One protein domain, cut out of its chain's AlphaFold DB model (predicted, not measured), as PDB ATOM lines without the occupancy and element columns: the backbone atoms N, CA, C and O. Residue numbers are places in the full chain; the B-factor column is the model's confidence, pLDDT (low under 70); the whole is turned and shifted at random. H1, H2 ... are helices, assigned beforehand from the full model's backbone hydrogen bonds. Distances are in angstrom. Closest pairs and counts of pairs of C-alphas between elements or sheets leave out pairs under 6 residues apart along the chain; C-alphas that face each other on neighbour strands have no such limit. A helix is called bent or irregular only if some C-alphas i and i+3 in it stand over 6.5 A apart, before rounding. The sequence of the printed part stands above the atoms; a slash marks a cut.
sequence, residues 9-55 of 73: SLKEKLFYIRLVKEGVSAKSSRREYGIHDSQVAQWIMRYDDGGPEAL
ATOM      1  N   SER A   9      21.160   2.169 -15.926       82.06
ATOM      2  CA  SER A   9      21.054   2.051 -14.471       82.06
ATOM      3  C   SER A   9      22.393   2.340 -13.780       82.06
ATOM      4  O   SER A   9      23.451   2.318 -14.404       82.06
ATOM      5  N   LEU A  10      22.370   2.603 -12.469       79.75
ATOM      6  CA  LEU A  10      23.596   2.837 -11.693       79.75
ATOM      7  C   LEU A  10      24.586   1.667 -11.813       79.75
ATOM      8  O   LEU A  10      25.780   1.889 -11.996       79.75
ATOM      9  N   LYS A  11      24.075   0.432 -11.769       81.94
ATOM     10  CA  LYS A  11      24.883  -0.785 -11.897       81.94
ATOM     11  C   LYS A  11      25.573  -0.864 -13.258       81.94
ATOM     12  O   LYS A  11      26.760  -1.160 -13.315       81.94
ATOM     13  N   GLU A  12      24.859  -0.535 -14.334       82.81
ATOM     14  CA  GLU A  12      25.446  -0.469 -15.676       82.81
ATOM     15  C   GLU A  12      26.518   0.619 -15.760       82.81
ATOM     16  O   GLU A  12      27.609   0.354 -16.251       82.81
ATOM     17  N   LYS A  13      26.272   1.818 -15.216       82.69
ATOM     18  CA  LYS A  13      27.288   2.886 -15.194       82.69
ATOM     19  C   LYS A  13      28.575   2.438 -14.504       82.69
ATOM     20  O   LYS A  13      29.654   2.651 -15.045       82.69
ATOM     21  N   LEU A  14      28.457   1.794 -13.342       83.81
ATOM     22  CA  LEU A  14      29.599   1.256 -12.600       83.81
ATOM     23  C   LEU A  14      30.329   0.159 -13.380       83.81
ATOM     24  O   LEU A  14      31.557   0.120 -13.355       83.81
ATOM     25  N   PHE A  15      29.592  -0.687 -14.103       84.81
ATOM     26  CA  PHE A  15      30.179  -1.691 -14.985       84.81
ATOM     27  C   PHE A  15      31.061  -1.041 -16.058       84.81
ATOM     28  O   PHE A  15      32.225  -1.408 -16.177       84.81
ATOM     29  N   TYR A  16      30.567  -0.019 -16.766       79.62
ATOM     30  CA  TYR A  16      31.360   0.677 -17.792       79.62
ATOM     31  C   TYR A  16      32.573   1.418 -17.221       79.62
ATOM     32  O   TYR A  16      33.632   1.420 -17.842       79.62
ATOM     33  N   ILE A  17      32.443   2.025 -16.037       81.81
ATOM     34  CA  ILE A  17      33.565   2.678 -15.343       81.81
ATOM     35  C   ILE A  17      34.660   1.660 -15.019       81.81
ATOM     36  O   ILE A  17      35.832   1.932 -15.273       81.81
ATOM     37  N   ARG A  18      34.288   0.489 -14.485       84.06
ATOM     38  CA  ARG A  18      35.247  -0.587 -14.206       84.06
ATOM     39  C   ARG A  18      35.889  -1.094 -15.494       84.06
ATOM     40  O   ARG A  18      37.103  -1.205 -15.534       84.06
ATOM     41  N   LEU A  19      35.093  -1.319 -16.538       81.50
ATOM     42  CA  LEU A  19      35.564  -1.808 -17.831       81.50
ATOM     43  C   LEU A  19      36.663  -0.898 -18.414       81.50
ATOM     44  O   LEU A  19      37.716  -1.377 -18.824       81.50
ATOM     45  N   VAL A  20      36.450   0.423 -18.388       76.94
ATOM     46  CA  VAL A  20      37.450   1.399 -18.858       76.94
ATOM     47  C   VAL A  20      38.658   1.476 -17.921       76.94
ATOM     48  O   VAL A  20      39.782   1.560 -18.407       76.94
ATOM     49  N   LYS A  21      38.468   1.388 -16.594       74.81
ATOM     50  CA  LYS A  21      39.588   1.315 -15.632       74.81
ATOM     51  C   LYS A  21      40.442   0.052 -15.791       74.81
ATOM     52  O   LYS A  21      41.625   0.095 -15.487       74.81
ATOM     53  N   GLU A  22      39.859  -1.046 -16.261       78.56
ATOM     54  CA  GLU A  22      40.569  -2.294 -16.579       78.56
ATOM     55  C   GLU A  22      41.313  -2.235 -17.930       78.56
ATOM     56  O   GLU A  22      41.924  -3.219 -18.336       78.56
ATOM     57  N   GLY A  23      41.296  -1.091 -18.627       69.75
ATOM     58  CA  GLY A  23      42.007  -0.894 -19.894       69.75
ATOM     59  C   GLY A  23      41.225  -1.351 -21.126       69.75
ATOM     60  O   GLY A  23      41.755  -1.357 -22.239       69.75
ATOM     61  N   VAL A  24      39.946  -1.715 -20.978       69.31
ATOM     62  CA  VAL A  24      39.102  -2.000 -22.139       69.31
ATOM     63  C   VAL A  24      38.795  -0.690 -22.848       69.31
ATOM     64  O   VAL A  24      38.206   0.232 -22.278       69.31
ATOM     65  N   SER A  25      39.175  -0.616 -24.122       64.88
ATOM     66  CA  SER A  25      39.022   0.616 -24.886       64.88
ATOM     67  C   SER A  25      37.554   1.055 -24.944       64.88
ATOM     68  O   SER A  25      36.657   0.303 -25.344       64.88
ATOM     69  N   ALA A  26      37.306   2.325 -24.618       61.84
ATOM     70  CA  ALA A  26      35.982   2.935 -24.745       61.84
ATOM     71  C   ALA A  26      35.441   2.857 -26.193       61.84
ATOM     72  O   ALA A  26      34.227   2.859 -26.415       61.84
ATOM     73  N   LYS A  27      36.334   2.727 -27.187       60.91
ATOM     74  CA  LYS A  27      35.990   2.467 -28.595       60.91
ATOM     75  C   LYS A  27      35.296   1.116 -28.784       60.91
ATOM     76  O   LYS A  27      34.287   1.063 -29.490       60.91
ATOM     77  N   SER A  28      35.785   0.054 -28.145       64.88
ATOM     78  CA  SER A  28      35.130  -1.261 -28.163       64.88
ATOM     79  C   SER A  28      33.764  -1.190 -27.485       64.88
ATOM     80  O   SER A  28      32.775  -1.672 -28.037       64.88
ATOM     81  N   SER A  29      33.667  -0.481 -26.356       66.75
ATOM     82  CA  SER A  29      32.396  -0.295 -25.643       66.75
ATOM     83  C   SER A  29      31.349   0.451 -26.475       66.75
ATOM     84  O   SER A  29      30.159   0.153 -26.375       66.75
ATOM     85  N   ARG A  30      31.769   1.386 -27.339       68.44
ATOM     86  CA  ARG A  30      30.866   2.068 -28.277       68.44
ATOM     87  C   ARG A  30      30.239   1.100 -29.276       68.44
ATOM     88  O   ARG A  30      29.048   1.218 -29.544       68.44
ATOM     89  N   ARG A  31      31.017   0.171 -29.836       68.44
ATOM     90  CA  ARG A  31      30.499  -0.829 -30.786       68.44
ATOM     91  C   ARG A  31      29.606  -1.857 -30.102       68.44
ATOM     92  O   ARG A  31      28.534  -2.141 -30.618       68.44
ATOM     93  N   GLU A  32      30.033  -2.351 -28.947       71.94
ATOM     94  CA  GLU A  32      29.358  -3.450 -28.253       71.94
ATOM     95  C   GLU A  32      28.075  -2.995 -27.542       71.94
ATOM     96  O   GLU A  32      27.041  -3.653 -27.598       71.94
ATOM     97  N   TYR A  33      28.114  -1.820 -26.910       73.19
ATOM     98  CA  TYR A  33      27.038  -1.343 -26.036       73.19
ATOM     99  C   TYR A  33      26.378  -0.044 -26.517       73.19
ATOM    100  O   TYR A  33      25.457   0.481 -25.876       73.19
ATOM    101  N   GLY A  34      26.847   0.520 -27.635       74.75
ATOM    102  CA  GLY A  34      26.317   1.767 -28.191       74.75
ATOM    103  C   GLY A  34      26.561   2.986 -27.302       74.75
ATOM    104  O   GLY A  34      25.850   3.984 -27.431       74.75
ATOM    105  N   ILE A  35      27.505   2.905 -26.360       74.38
ATOM    106  CA  ILE A  35      27.781   3.986 -25.417       74.38
ATOM    107  C   ILE A  35      28.893   4.903 -25.924       74.38
ATOM    108  O   ILE A  35      29.937   4.456 -26.386       74.38
ATOM    109  N   HIS A  36      28.669   6.210 -25.838       74.75
ATOM    110  CA  HIS A  36      29.666   7.193 -26.241       74.75
ATOM    111  C   HIS A  36      30.765   7.315 -25.173       74.75
ATOM    112  O   HIS A  36      30.465   7.380 -23.981       74.75
ATOM    113  N   ASP A  37      32.023   7.406 -25.595       72.19
ATOM    114  CA  ASP A  37      33.201   7.613 -24.735       72.19
ATOM    115  C   ASP A  37      33.005   8.799 -23.776       72.19
ATOM    116  O   ASP A  37      33.172   8.664 -22.567       72.19
ATOM    117  N   SER A  38      32.515   9.927 -24.292       74.69
ATOM    118  CA  SER A  38      32.205  11.123 -23.505       74.69
ATOM    119  C   SER A  38      31.164  10.906 -22.398       74.69
ATOM    120  O   SER A  38      31.171  11.638 -21.405       74.69
ATOM    121  N   GLN A  39      30.274   9.914 -22.529       77.75
ATOM    122  CA  GLN A  39      29.319   9.552 -21.477       77.75
ATOM    123  C   GLN A  39      29.994   8.744 -20.370       77.75
ATOM    124  O   GLN A  39      29.746   9.019 -19.196       77.75
ATOM    125  N   VAL A  40      30.862   7.796 -20.735       78.38
ATOM    126  CA  VAL A  40      31.622   6.995 -19.766       78.38
ATOM    127  C   VAL A  40      32.614   7.876 -19.009       78.38
ATOM    128  O   VAL A  40      32.645   7.825 -17.784       78.38
ATOM    129  N   ALA A  41      33.326   8.770 -19.700       77.56
ATOM    130  CA  ALA A  41      34.223   9.744 -19.074       77.56
ATOM    131  C   ALA A  41      33.493  10.624 -18.043       77.56
ATOM    132  O   ALA A  41      33.958  10.798 -16.918       77.56
ATOM    133  N   GLN A  42      32.286  11.105 -18.376       77.50
ATOM    134  CA  GLN A  42      31.453  11.862 -17.433       77.50
ATOM    135  C   GLN A  42      31.055  11.045 -16.197       77.50
ATOM    136  O   GLN A  42      30.858  11.614 -15.125       77.50
ATOM    137  N   TRP A  43      30.873   9.734 -16.342       83.31
ATOM    138  CA  TRP A  43      30.578   8.857 -15.215       83.31
ATOM    139  C   TRP A  43      31.810   8.600 -14.357       83.31
ATOM    140  O   TRP A  43      31.690   8.677 -13.140       83.31
ATOM    141  N   ILE A  44      32.977   8.375 -14.967       80.81
ATOM    142  CA  ILE A  44      34.251   8.217 -14.254       80.81
ATOM    143  C   ILE A  44      34.522   9.453 -13.394       80.81
ATOM    144  O   ILE A  44      34.730   9.308 -12.196       80.81
ATOM    145  N   MET A  45      34.404  10.658 -13.962       77.56
ATOM    146  CA  MET A  45      34.575  11.904 -13.205       77.56
ATOM    147  C   MET A  45      33.637  11.996 -12.001       77.56
ATOM    148  O   MET A  45      34.065  12.343 -10.910       77.56
ATOM    149  N   ARG A  46      32.346  11.686 -12.183       78.38
ATOM    150  CA  ARG A  46      31.385  11.734 -11.068       78.38
ATOM    151  C   ARG A  46      31.684  10.685 -10.009       78.38
ATOM    152  O   ARG A  46      31.476  10.937  -8.833       78.38
ATOM    153  N   TYR A  47      32.126   9.511 -10.441       82.00
ATOM    154  CA  TYR A  47      32.518   8.445  -9.539       82.00
ATOM    155  C   TYR A  47      33.762   8.814  -8.725       82.00
ATOM    156  O   TYR A  47      33.833   8.456  -7.558       82.00
ATOM    157  N   ASP A  48      34.707   9.540  -9.315       78.25
ATOM    158  CA  ASP A  48      35.896  10.027  -8.614       78.25
ATOM    159  C   ASP A  48      35.559  11.155  -7.622       78.25
ATOM    160  O   ASP A  48      36.002  11.137  -6.480       78.25
ATOM    161  N   ASP A  49      34.678  12.078  -8.025       78.50
ATOM    162  CA  ASP A  49      34.263  13.247  -7.233       78.50
ATOM    163  C   ASP A  49      33.396  12.893  -6.009       78.50
ATOM    164  O   ASP A  49      33.550  13.477  -4.939       78.50
ATOM    165  N   GLY A  50      32.477  11.931  -6.143       71.69
ATOM    166  CA  GLY A  50      31.519  11.611  -5.076       71.69
ATOM    167  C   GLY A  50      31.040  10.163  -5.071       71.69
ATOM    168  O   GLY A  50      29.942   9.862  -4.594       71.69
ATOM    169  N   GLY A  51      31.835   9.254  -5.636       78.31
ATOM    170  CA  GLY A  51      31.569   7.823  -5.583       78.31
ATOM    171  C   GLY A  51      30.321   7.378  -6.363       78.31
ATOM    172  O   GLY A  51      29.805   8.075  -7.244       78.31
ATOM    173  N   PRO A  52      29.796   6.177  -6.064       75.50
ATOM    174  CA  PRO A  52      28.616   5.636  -6.737       75.50
ATOM    175  C   PRO A  52      27.350   6.481  -6.514       75.50
ATOM    176  O   PRO A  52      26.474   6.517  -7.380       75.50
ATOM    177  N   GLU A  53      27.247   7.209  -5.403       73.94
ATOM    178  CA  GLU A  53      26.091   8.062  -5.114       73.94
ATOM    179  C   GLU A  53      26.037   9.287  -6.043       73.94
ATOM    180  O   GLU A  53      24.960   9.645  -6.536       73.94
ATOM    181  N   ALA A  54      27.189   9.852  -6.426       73.81
ATOM    182  CA  ALA A  54      27.282  10.968  -7.374       73.81
ATOM    183  C   ALA A  54      26.865  10.608  -8.818       73.81
ATOM    184  O   ALA A  54      26.466  11.475  -9.601       73.81
ATOM    185  N   LEU A  55      26.857   9.321  -9.182       73.56
ATOM    186  CA  LEU A  55      26.296   8.845 -10.458       73.56
ATOM    187  C   LEU A  55      24.758   8.858 -10.485       73.56
ATOM    188  O   LEU A  55      24.159   8.867 -11.575       73.56
TER     189      LEU A  55
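AT A GLANCE: This is residues 9 to 55 of the 73 residues of an uncharacterized protein of Lactobacillus plantarum subsp. plantarum ATCC 14917 = JCM 1149 = CGMCC 1.2437 (UniProt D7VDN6). Three helices make a small fold in which the long H3 forms the main axis, H1 crosses it on one side, and the short H2 packs at a corner on its beginning, residues 37 to 40. Near residue 48 H3 has a kink of 94 degrees, and its last part turns aside from the line of the rest. The printed part has 47 residues with three named helices, in the order H1, H2, H3, and no named strand; the class is all helix. It is compact, with a radius of gyration of the C-alphas of 9.9 A, and spans 28 by 20 by 15 A.

IN THESE COORDINATES: H1 is residues 10 to 21, 16.5 A from first to last C-alpha, and begins at C-alpha 10 at (23.596, 2.837, -11.693). H2 is residues 26 to 33, 10.0 A long, with C-alpha 26 at (35.982, 2.935, -24.745). H3 is residues 37 to 54, 18.6 A long, and ends at C-alpha 54 at (27.282, 10.968, -7.374). H3 is irregular: C-alphas 49 and 52 are 9.5 A apart, and its line is a rough one.

HOW THE PARTS SIT: H1 and H3 touch, at a steep tilt of 66 degrees, opposite ways; their closest C-alphas, those of Ile 17 and Ile 44, are 5.7 A apart. H2 touches H3 with residues 37 to 40 of H3 alone, and their lines are about perpendicular at 88 degrees. The closest C-alphas there are those of Ala 26 and Asp 37, 5.4 A apart. H1 and H2 are close but not clearly touching, with the closest C-alphas, those of Val 20 and Ala 26, 6.3 A apart. They run opposite ways at a steep tilt of 39 degrees. In H1 and H2 every O i to N i+4 pair is within hydrogen-bond range; in H3 12 of 14 are.

THE WHOLE: The C-alphas farthest apart, those of Arg 31 and Gly 50, are 28.6 A apart. The printed part has no cut, and both links, H1 to H2 and H2 to H3, are tight. The mean pLDDT of the printed part is 75.8, and residues 23 to 31 are under 70.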